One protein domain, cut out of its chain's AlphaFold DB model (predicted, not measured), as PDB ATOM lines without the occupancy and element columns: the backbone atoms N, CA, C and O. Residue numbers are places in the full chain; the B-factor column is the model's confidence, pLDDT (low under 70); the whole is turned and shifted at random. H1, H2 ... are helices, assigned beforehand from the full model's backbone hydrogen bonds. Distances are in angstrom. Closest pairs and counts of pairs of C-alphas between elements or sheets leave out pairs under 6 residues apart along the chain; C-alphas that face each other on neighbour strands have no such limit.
ATOM      1  N   LEU A 372       6.818   6.143 107.842       83.12
ATOM      2  CA  LEU A 372       6.640   7.580 107.598       83.12
ATOM      3  C   LEU A 372       7.206   8.013 106.235       83.12
ATOM      4  O   LEU A 372       6.568   8.766 105.492       83.12
ATOM      5  N   LEU A 373       8.397   7.521 105.887       86.50
ATOM      6  CA  LEU A 373       9.040   7.839 104.616       86.50
ATOM      7  C   LEU A 373       8.243   7.241 103.449       86.50
ATOM      8  O   LEU A 373       8.021   7.910 102.443       86.50
ATOM      9  N   LEU A 374       7.726   6.022 103.618       86.88
ATOM     10  CA  LEU A 374       6.865   5.384 102.625       86.88
ATOM     11  C   LEU A 374       5.563   6.172 102.395       86.88
ATOM     12  O   LEU A 374       5.219   6.465 101.250       86.88
ATOM     13  N   HIS A 375       4.858   6.557 103.465       87.56
ATOM     14  CA  HIS A 375       3.596   7.303 103.358       87.56
ATOM     15  C   HIS A 375       3.790   8.693 102.762       87.56
ATOM     16  O   HIS A 375       2.994   9.124 101.929       87.56
ATOM     17  N   SER A 376       4.848   9.401 103.164       88.62
ATOM     18  CA  SER A 376       5.179  10.718 102.601       88.62
ATOM     19  C   SER A 376       5.551  10.627 101.119       88.62
ATOM     20  O   SER A 376       5.079  11.440 100.323       88.62
ATOM     21  N   GLY A 377       6.301   9.596 100.719       90.19
ATOM     22  CA  GLY A 377       6.563   9.296  99.314       90.19
ATOM     23  C   GLY A 377       5.275   9.042  98.522       90.19
ATOM     24  O   GLY A 377       5.056   9.665  97.484       90.19
ATOM     25  N   ALA A 378       4.382   8.191  99.037       89.88
ATOM     26  CA  ALA A 378       3.097   7.896  98.402       89.88
ATOM     27  C   ALA A 378       2.212   9.149  98.251       89.88
ATOM     28  O   ALA A 378       1.592   9.350  97.206       89.88
ATOM     29  N   PHE A 379       2.195  10.025  99.259       90.69
ATOM     30  CA  PHE A 379       1.456  11.287  99.231       90.69
ATOM     31  C   PHE A 379       1.947  12.232  98.122       90.69
ATOM     32  O   PHE A 379       1.141  12.771  97.361       90.69
ATOM     33  N   ILE A 380       3.267  12.389  97.978       92.69
ATOM     34  CA  ILE A 380       3.866  13.216  96.917       92.69
ATOM     35  C   ILE A 380       3.522  12.651  95.534       92.69
ATOM     36  O   ILE A 380       3.120  13.403  94.642       92.69
ATOM     37  N   VAL A 381       3.627  11.329  95.361       93.75
ATOM     38  CA  VAL A 381       3.270  10.657  94.102       93.75
ATOM     39  C   VAL A 381       1.792  10.866  93.766       93.75
ATOM     40  O   VAL A 381       1.474  11.151  92.613       93.75
ATOM     41  N   ALA A 382       0.892  10.801  94.750       90.56
ATOM     42  CA  ALA A 382      -0.538  11.026  94.542       90.56
ATOM     43  C   ALA A 382      -0.853  12.459  94.073       90.56
ATOM     44  O   ALA A 382      -1.633  12.637  93.133       90.56
ATOM     45  N   ILE A 383      -0.219  13.480  94.668       91.88
ATOM     46  CA  ILE A 383      -0.357  14.880  94.220       91.88
ATOM     47  C   ILE A 383       0.164  15.038  92.790       91.88
ATOM     48  O   ILE A 383      -0.510  15.640  91.951       91.88
ATOM     49  N   GLY A 384       1.345  14.480  92.507       93.31
ATOM     50  CA  GLY A 384       1.943  14.508  91.175       93.31
ATOM     51  C   GLY A 384       1.027  13.875  90.129       93.31
ATOM     52  O   GLY A 384       0.709  14.512  89.128       93.31
ATOM     53  N   ALA A 385       0.524  12.668  90.401       92.88
ATOM     54  CA  ALA A 385      -0.398  11.957  89.522       92.88
ATOM     55  C   ALA A 385      -1.692  12.749  89.277       92.88
ATOM     56  O   ALA A 385      -2.113  12.891  88.128       92.88
ATOM     57  N   GLY A 386      -2.295  13.321  90.328       90.75
ATOM     58  CA  GLY A 386      -3.488  14.164  90.210       90.75
ATOM     59  C   GLY A 386      -3.250  15.418  89.363       90.75
ATOM     60  O   GLY A 386      -4.059  15.739  88.491       90.75
ATOM     61  N   GLY A 387      -2.113  16.092  89.560       91.69
ATOM     62  CA  GLY A 387      -1.705  17.247  88.758       91.69
ATOM     63  C   GLY A 387      -1.462  16.893  87.289       91.69
ATOM     64  O   GLY A 387      -1.946  17.592  86.399       91.69
ATOM     65  N   SER A 388      -0.777  15.780  87.020       90.62
ATOM     66  CA  SER A 388      -0.544  15.280  85.661       90.62
ATOM     67  C   SER A 388      -1.845  14.920  84.945       90.62
ATOM     68  O   SER A 388      -2.025  15.304  83.792       90.62
ATOM     69  N   LEU A 389      -2.780  14.246  85.624       92.62
ATOM     70  CA  LEU A 389      -4.112  13.941  85.089       92.62
ATOM     71  C   LEU A 389      -4.917  15.213  84.798       92.62
ATOM     72  O   LEU A 389      -5.530  15.323  83.736       92.62
ATOM     73  N   ALA A 390      -4.890  16.198  85.698       88.38
ATOM     74  CA  ALA A 390      -5.551  17.482  85.479       88.38
ATOM     75  C   ALA A 390      -4.966  18.228  84.267       88.38
ATOM     76  O   ALA A 390      -5.715  18.761  83.446       88.38
ATOM     77  N   LEU A 391      -3.638  18.222  84.120       89.44
ATOM     78  CA  LEU A 391      -2.945  18.813  82.976       89.44
ATOM     79  C   LEU A 391      -3.293  18.082  81.674       89.44
ATOM     80  O   LEU A 391      -3.606  18.735  80.681       89.44
ATOM     81  N   LEU A 392      -3.318  16.747  81.686       91.62
ATOM     82  CA  LEU A 392      -3.733  15.926  80.547       91.62
ATOM     83  C   LEU A 392      -5.155  16.290  80.092       91.62
ATOM     84  O   LEU A 392      -5.377  16.577  78.916       91.62
ATOM     85  N   PHE A 393      -6.114  16.350  81.022       88.81
ATOM     86  CA  PHE A 393      -7.483  16.765  80.707       88.81
ATOM     87  C   PHE A 393      -7.567  18.217  80.228       88.81
ATOM     88  O   PHE A 393      -8.404  18.527  79.381       88.81
ATOM     89  N   SER A 394      -6.707  19.106  80.731       84.81
ATOM     90  CA  SER A 394      -6.628  20.484  80.246       84.81
ATOM     91  C   SER A 394      -6.097  20.568  78.814       84.81
ATOM     92  O   SER A 394      -6.563  21.417  78.063       84.81
ATOM     93  N   LEU A 395      -5.146  19.712  78.428       85.00
ATOM     94  CA  LEU A 395      -4.601  19.662  77.067       85.00
ATOM     95  C   LEU A 395      -5.596  19.065  76.061       85.00
ATOM     96  O   LEU A 395      -5.624  19.484  74.909       85.00
ATOM     97  N   LEU A 396      -6.427  18.113  76.496       87.44
ATOM     98  CA  LEU A 396      -7.440  17.463  75.658       87.44
ATOM     99  C   LEU A 396      -8.719  18.301  75.469       87.44
ATOM    100  O   LEU A 396      -9.559  17.943  74.645       87.44
ATOM    101  N   ARG A 397      -8.899  19.403  76.214       81.06
ATOM    102  CA  ARG A 397     -10.054  20.305  76.069       81.06
ATOM    103  C   ARG A 397      -9.777  21.379  75.006       81.06
ATOM    104  O   ARG A 397      -8.964  22.268  75.255       81.06
ATOM    105  N   PRO A 398     -10.495  21.391  73.867       68.25
ATOM    106  CA  PRO A 398     -10.321  22.406  72.833       68.25
ATOM    107  C   PRO A 398     -11.076  23.693  73.209       68.25
ATOM    108  O   PRO A 398     -12.120  24.004  72.643       68.25
ATOM    109  N   VAL A 399     -10.583  24.441  74.201       76.44
ATOM    110  CA  VAL A 399     -11.180  25.722  74.621       76.44
ATOM    111  C   VAL A 399     -10.154  26.841  74.478       76.44
ATOM    112  O   VAL A 399      -9.062  26.786  75.043       76.44
ATOM    113  N   ILE A 400     -10.507  27.881  73.722       74.94
ATOM    114  CA  ILE A 400      -9.625  29.024  73.475       74.94
ATOM    115  C   ILE A 400      -9.859  30.069  74.569       74.94
ATOM    116  O   ILE A 400     -10.791  30.863  74.503       74.94
ATOM    117  N   CYS A 401      -9.003  30.067  75.590       71.62
ATOM    118  CA  CYS A 401      -9.162  30.938  76.762       71.62
ATOM    119  C   CYS A 401      -8.532  32.335  76.607       71.62
ATOM    120  O   CYS A 401      -8.692  33.174  77.490       71.62
ATOM    121  N   ASN A 402      -7.774  32.593  75.536       76.69
ATOM    122  CA  ASN A 402      -7.002  33.828  75.395       76.69
ATOM    123  C   ASN A 402      -7.163  34.437  73.998       76.69
ATOM    124  O   ASN A 402      -7.055  33.730  72.995       76.69
ATOM    125  N   ARG A 403      -7.335  35.764  73.936       77.19
ATOM    126  CA  ARG A 403      -7.430  36.539  72.687       77.19
ATOM    127  C   ARG A 403      -6.253  36.254  71.756       77.19
ATOM    128  O   ARG A 403      -6.457  35.971  70.584       77.19
ATOM    129  N   ARG A 404      -5.032  36.247  72.300       78.25
ATOM    130  CA  ARG A 404      -3.805  35.974  71.531       78.25
ATOM    131  C   ARG A 404      -3.770  34.555  70.955       78.25
ATOM    132  O   ARG A 404      -3.209  34.346  69.886       78.25
ATOM    133  N   SER A 405      -4.350  33.579  71.659       79.00
ATOM    134  CA  SER A 405      -4.439  32.195  71.174       79.00
ATOM    135  C   SER A 405      -5.457  32.069  70.038       79.00
ATOM    136  O   SER A 405      -5.211  31.323  69.096       79.00
ATOM    137  N   LEU A 406      -6.552  32.836  70.095       81.31
ATOM    138  CA  LEU A 406      -7.550  32.912  69.025       81.31
ATOM    139  C   LEU A 406      -6.987  33.585  67.766       81.31
ATOM    140  O   LEU A 406      -7.142  33.039  66.682       81.31
ATOM    141  N   GLU A 407      -6.288  34.718  67.910       81.69
ATOM    142  CA  GLU A 407      -5.644  35.437  66.791       81.69
ATOM    143  C   GLU A 407      -4.661  34.537  66.032       81.69
ATOM    144  O   GLU A 407      -4.676  34.489  64.804       81.69
ATOM    145  N   ARG A 408      -3.834  33.777  66.763       81.44
ATOM    146  CA  ARG A 408      -2.853  32.854  66.169       81.44
ATOM    147  C   ARG A 408      -3.491  31.663  65.463       81.44
ATOM    148  O   ARG A 408      -2.958  31.223  64.454       81.44
ATOM    149  N   LEU A 409      -4.590  31.131  66.000       83.81
ATOM    150  CA  LEU A 409      -5.272  29.978  65.410       83.81
ATOM    151  C   LEU A 409      -6.135  30.377  64.202       83.81
ATOM    152  O   LEU A 409      -6.180  29.647  63.221       83.81
ATOM    153  N   ALA A 410      -6.814  31.524  64.276       81.69
ATOM    154  CA  ALA A 410      -7.738  31.996  63.245       81.69
ATOM    155  C   ALA A 410      -7.061  32.831  62.141       81.69
ATOM    156  O   ALA A 410      -7.664  33.042  61.094       81.69
ATOM    157  N   GLY A 411      -5.839  33.334  62.367       82.00
ATOM    158  CA  GLY A 411      -5.091  34.146  61.398       82.00
ATOM    159  C   GLY A 411      -5.661  35.552  61.169       82.00
ATOM    160  O   GLY A 411      -5.290  36.212  60.201       82.00
ATOM    161  N   LEU A 431     -18.367  29.093  92.990       86.44
ATOM    162  CA  LEU A 431     -18.051  28.996  94.414       86.44
ATOM    163  C   LEU A 431     -18.255  27.568  94.941       86.44
ATOM    164  O   LEU A 431     -17.392  27.084  95.664       86.44
ATOM    165  N   HIS A 432     -19.318  26.870  94.524       87.94
ATOM    166  CA  HIS A 432     -19.519  25.453  94.855       87.94
ATOM    167  C   HIS A 432     -18.416  24.559  94.276       87.94
ATOM    168  O   HIS A 432     -17.907  23.708  94.992       87.94
ATOM    169  N   GLU A 433     -17.994  24.760  93.024       87.25
ATOM    170  CA  GLU A 433     -16.908  23.977  92.406       87.25
ATOM    171  C   GLU A 433     -15.562  24.191  93.116       87.25
ATOM    172  O   GLU A 433     -14.842  23.230  93.391       87.25
ATOM    173  N   LYS A 434     -15.241  25.437  93.490       88.94
ATOM    174  CA  LYS A 434     -14.043  25.745  94.290       88.94
ATOM    175  C   LYS A 434     -14.120  25.155  95.695       88.94
ATOM    176  O   LYS A 434     -13.110  24.671  96.197       88.94
ATOM    177  N   LEU A 435     -15.298  25.187  96.320       90.62
ATOM    178  CA  LEU A 435     -15.519  24.615  97.647       90.62
ATOM    179  C   LEU A 435     -15.408  23.086  97.602       90.62
ATOM    180  O   LEU A 435     -14.733  22.509  98.449       90.62
ATOM    181  N   LEU A 436     -15.964  22.437  96.574       90.44
ATOM    182  CA  LEU A 436     -15.790  21.005  96.323       90.44
ATOM    183  C   LEU A 436     -14.311  20.649  96.142       90.44
ATOM    184  O   LEU A 436     -13.817  19.757  96.827       90.44
ATOM    185  N   PHE A 437     -13.577  21.385  95.303       87.38
ATOM    186  CA  PHE A 437     -12.139  21.172  95.127       87.38
ATOM    187  C   PHE A 437     -11.360  21.343  96.441       87.38
ATOM    188  O   PHE A 437     -10.574  20.473  96.811       87.38
ATOM    189  N   ALA A 438     -11.624  22.417  97.190       88.81
ATOM    190  CA  ALA A 438     -11.002  22.646  98.493       88.81
ATOM    191  C   ALA A 438     -11.331  21.527  99.497       88.81
ATOM    192  O   ALA A 438     -10.450  21.093 100.237       88.81
ATOM    193  N   SER A 439     -12.566  21.010  99.486       90.56
ATOM    194  CA  SER A 439     -12.979  19.896 100.345       90.56
ATOM    195  C   SER A 439     -12.267  18.587  99.995       90.56
ATOM    196  O   SER A 439     -11.853  17.865 100.897       90.56
ATOM    197  N   MET A 440     -12.039  18.307  98.706       87.94
ATOM    198  CA  MET A 440     -11.290  17.127  98.256       87.94
ATOM    199  C   MET A 440      -9.812  17.207  98.643       87.94
ATOM    200  O   MET A 440      -9.239  16.218  99.096       87.94
ATOM    201  N   VAL A 441      -9.197  18.387  98.516       87.56
ATOM    202  CA  VAL A 441      -7.816  18.611  98.967       87.56
ATOM    203  C   VAL A 441      -7.720  18.434 100.482       87.56
ATOM    204  O   VAL A 441      -6.848  17.711 100.958       87.56
ATOM    205  N   LEU A 442      -8.644  19.026 101.245       91.00
ATOM    206  CA  LEU A 442      -8.688  18.864 102.699       91.00
ATOM    207  C   LEU A 442      -8.861  17.393 103.100       91.00
ATOM    208  O   LEU A 442      -8.174  16.923 104.003       91.00
ATOM    209  N   PHE A 443      -9.727  16.652 102.405       91.12
ATOM    210  CA  PHE A 443      -9.918  15.221 102.626       91.12
ATOM    211  C   PHE A 443      -8.620  14.435 102.397       91.12
ATOM    212  O   PHE A 443      -8.251  13.620 103.237       91.12
ATOM    213  N   LEU A 444      -7.869  14.729 101.331       88.88
ATOM    214  CA  LEU A 444      -6.572  14.095 101.077       88.88
ATOM    215  C   LEU A 444      -5.583  14.336 102.235       88.88
ATOM    216  O   LEU A 444      -4.979  13.388 102.737       88.88
ATOM    217  N   PHE A 445      -5.462  15.575 102.720       90.00
ATOM    218  CA  PHE A 445      -4.607  15.886 103.873       90.00
ATOM    219  C   PHE A 445      -5.073  15.190 105.160       90.00
ATOM    220  O   PHE A 445      -4.244  14.670 105.906       90.00
ATOM    221  N   LEU A 446      -6.385  15.129 105.406       91.25
ATOM    222  CA  LEU A 446      -6.952  14.426 106.560       91.25
ATOM    223  C   LEU A 446      -6.710  12.917 106.491       91.25
ATOM    224  O   LEU A 446      -6.398  12.318 107.515       91.25
ATOM    225  N   THR A 447      -6.790  12.299 105.309       89.31
ATOM    226  CA  THR A 447      -6.459  10.873 105.150       89.31
ATOM    227  C   THR A 447      -4.980  10.601 105.422       89.31
ATOM    228  O   THR A 447      -4.666   9.667 106.155       89.31
ATOM    229  N   PHE A 448      -4.070  11.448 104.932       90.00
ATOM    230  CA  PHE A 448      -2.641  11.334 105.235       90.00
ATOM    231  C   PHE A 448      -2.364  11.484 106.738       90.00
ATOM    232  O   PHE A 448      -1.646  10.669 107.323       90.00
ATOM    233  N   ALA A 449      -2.963  12.488 107.384       88.25
ATOM    234  CA  ALA A 449      -2.832  12.694 108.823       88.25
ATOM    235  C   ALA A 449      -3.421  11.518 109.619       88.25
ATOM    236  O   ALA A 449      -2.766  11.008 110.522       88.25
ATOM    237  N   GLY A 450      -4.613  11.042 109.248       88.62
ATOM    238  CA  GLY A 450      -5.302   9.931 109.904       88.62
ATOM    239  C   GLY A 450      -4.561   8.600 109.790       88.62
ATOM    240  O   GLY A 450      -4.486   7.868 110.772       88.62
ATOM    241  N   VAL A 451      -3.950   8.302 108.637       87.94
ATOM    242  CA  VAL A 451      -3.116   7.099 108.464       87.94
ATOM    243  C   VAL A 451      -1.870   7.161 109.348       87.94
ATOM    244  O   VAL A 451      -1.542   6.171 109.999       87.94
ATOM    245  N   ASN A 452      -1.204   8.318 109.430       86.06
ATOM    246  CA  ASN A 452      -0.043   8.481 110.307       86.06
ATOM    247  C   ASN A 452      -0.423   8.377 111.798       86.06
ATOM    248  O   ASN A 452       0.262   7.689 112.551       86.06
ATOM    249  N   LEU A 453      -1.536   8.992 112.215       84.00
ATOM    250  CA  LEU A 453      -2.011   8.969 113.608       84.00
ATOM    251  C   LEU A 453      -2.527   7.588 114.039       84.00
ATOM    252  O   LEU A 453      -2.240   7.121 115.141       84.00
ATOM    253  N   GLY A 454      -3.274   6.913 113.163       80.06
ATOM    254  CA  GLY A 454      -3.759   5.557 113.412       80.06
ATOM    255  C   GLY A 454      -2.608   4.564 113.560       80.06
ATOM    256  O   GLY A 454      -2.664   3.674 114.403       80.06
ATOM    257  N   GLN A 455      -1.527   4.749 112.800       73.31
ATOM    258  CA  GLN A 455      -0.340   3.916 112.948       73.31
ATOM    259  C   GLN A 455       0.458   4.218 114.215       73.31
ATOM    260  O   GLN A 455       0.918   3.263 114.828       73.31
ATOM    261  N   SER A 456       0.572   5.481 114.647       72.94
ATOM    262  CA  SER A 456       1.236   5.794 115.923       72.94
ATOM    263  C   SER A 456       0.498   5.219 117.137       72.94
ATOM    264  O   SER A 456       1.126   4.861 118.123       72.94
ATOM    265  N   LEU A 457      -0.832   5.107 117.058       72.69
ATOM    266  CA  LEU A 457      -1.658   4.497 118.106       72.69
ATOM    267  C   LEU A 457      -1.562   2.965 118.122       72.69
ATOM    268  O   LEU A 457      -1.716   2.365 119.174       72.69
ATOM    269  N   LEU A 458      -1.308   2.335 116.973       66.69
ATOM    270  CA  LEU A 458      -1.107   0.882 116.864       66.69
ATOM    271  C   LEU A 458       0.334   0.445 117.172       66.69
ATOM    272  O   LEU A 458       0.583  -0.749 117.319       66.69
ATOM    273  N   SER A 459       1.281   1.387 117.211       61.28
ATOM    274  CA  SER A 459       2.691   1.166 117.562       61.28
ATOM    275  C   SER A 459       3.021   1.518 119.022       61.28
ATOM    276  O   SER A 459       4.187   1.553 119.393       61.28
ATOM    277  N   THR A 460       2.015   1.834 119.842       54.03
ATOM    278  CA  THR A 460       2.143   1.937 121.311       54.03
ATOM    279  C   THR A 460       1.478   0.730 121.940       54.03
ATOM    280  O   THR A 460       2.015   0.245 122.959       54.03
TER     281      THR A 460
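Overview. This is residues 372 to 411 and 431 to 460 of the 460 residues of an uncharacterized protein of Gammaproteobacteria bacterium 53_120_T64 (UniProt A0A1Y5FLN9). Two long helices, H1 and H3, make a narrow, open V: they run opposite ways, meet where the first residues of H1 come to the later part of H3, and spread away from each other toward the other end of H1. Past that end of H1 a short link leads to the small helix H2, which sits away from both long helices and adds to the length, with residues 401 to 408 sticking out free. The printed part has 70 residues with three named helices, in the order H1, H2, H3 along the chain, and no named strand; its class is all helix. The whole is extended, with a radius of gyration of the C-alphas of 19.1 A, and the C-alphas span 68 by 27 by 15 A along their three main axes.

Along the chain. H1 holds residues 372 to 396 and measures 36.3 A from its first C-alpha, that of Leu 372 at (6.640, 7.580, 107.598), to its last. H2 holds residues 403 to 410, eight residues beginning at the C-alpha of Arg 403 at (-7.430, 36.539, 72.687). H3, the longest helix with 28 residues, holds residues 431 to 458; it measures 39.8 A and ends at the C-alpha of Leu 458 at (-1.107, 0.882, 116.864).

Arrangement. H1 touches H3 with residues 372 to 379 alone, and H3 touches H1 with residues 448 to 452 alone. Their closest C-alphas are those of Leu 372 and Asn 452, 7.3 A apart. H1 and H3 run opposite ways at a shallow tilt of 20 degrees, and their centres are 14.9 A apart. Residues 384 to 399, of which 384 to 396 belong to H1, stand free, and so do residues 431 to 440 of H3. H2 touches no helix: it is apart from H1 and apart from H3. Residues 401 to 408 stand free, and of these 403 to 408 belong to H2. In H1, H2 and H3 every O i to N i+4 pair is within hydrogen-bond range.

Size, cuts and confidence. The two C-alphas farthest apart are those of Gly 411 and Thr 460, at 68.4 A, while the first and last printed C-alphas, those of Leu 372 and Thr 460, are 15.5 A apart. Residue 460 is the chain's last residue. The link from H1 to H2, with 6 residues between them, is short. The link from H2 to H3 runs across the cut: residues 412 to 430 are not printed, and the C-alphas of residues 411 and 431 are 35.8 A apart. The mean pLDDT of the printed part is 84.8; residue 398 and residues 458 to 460 are under 70.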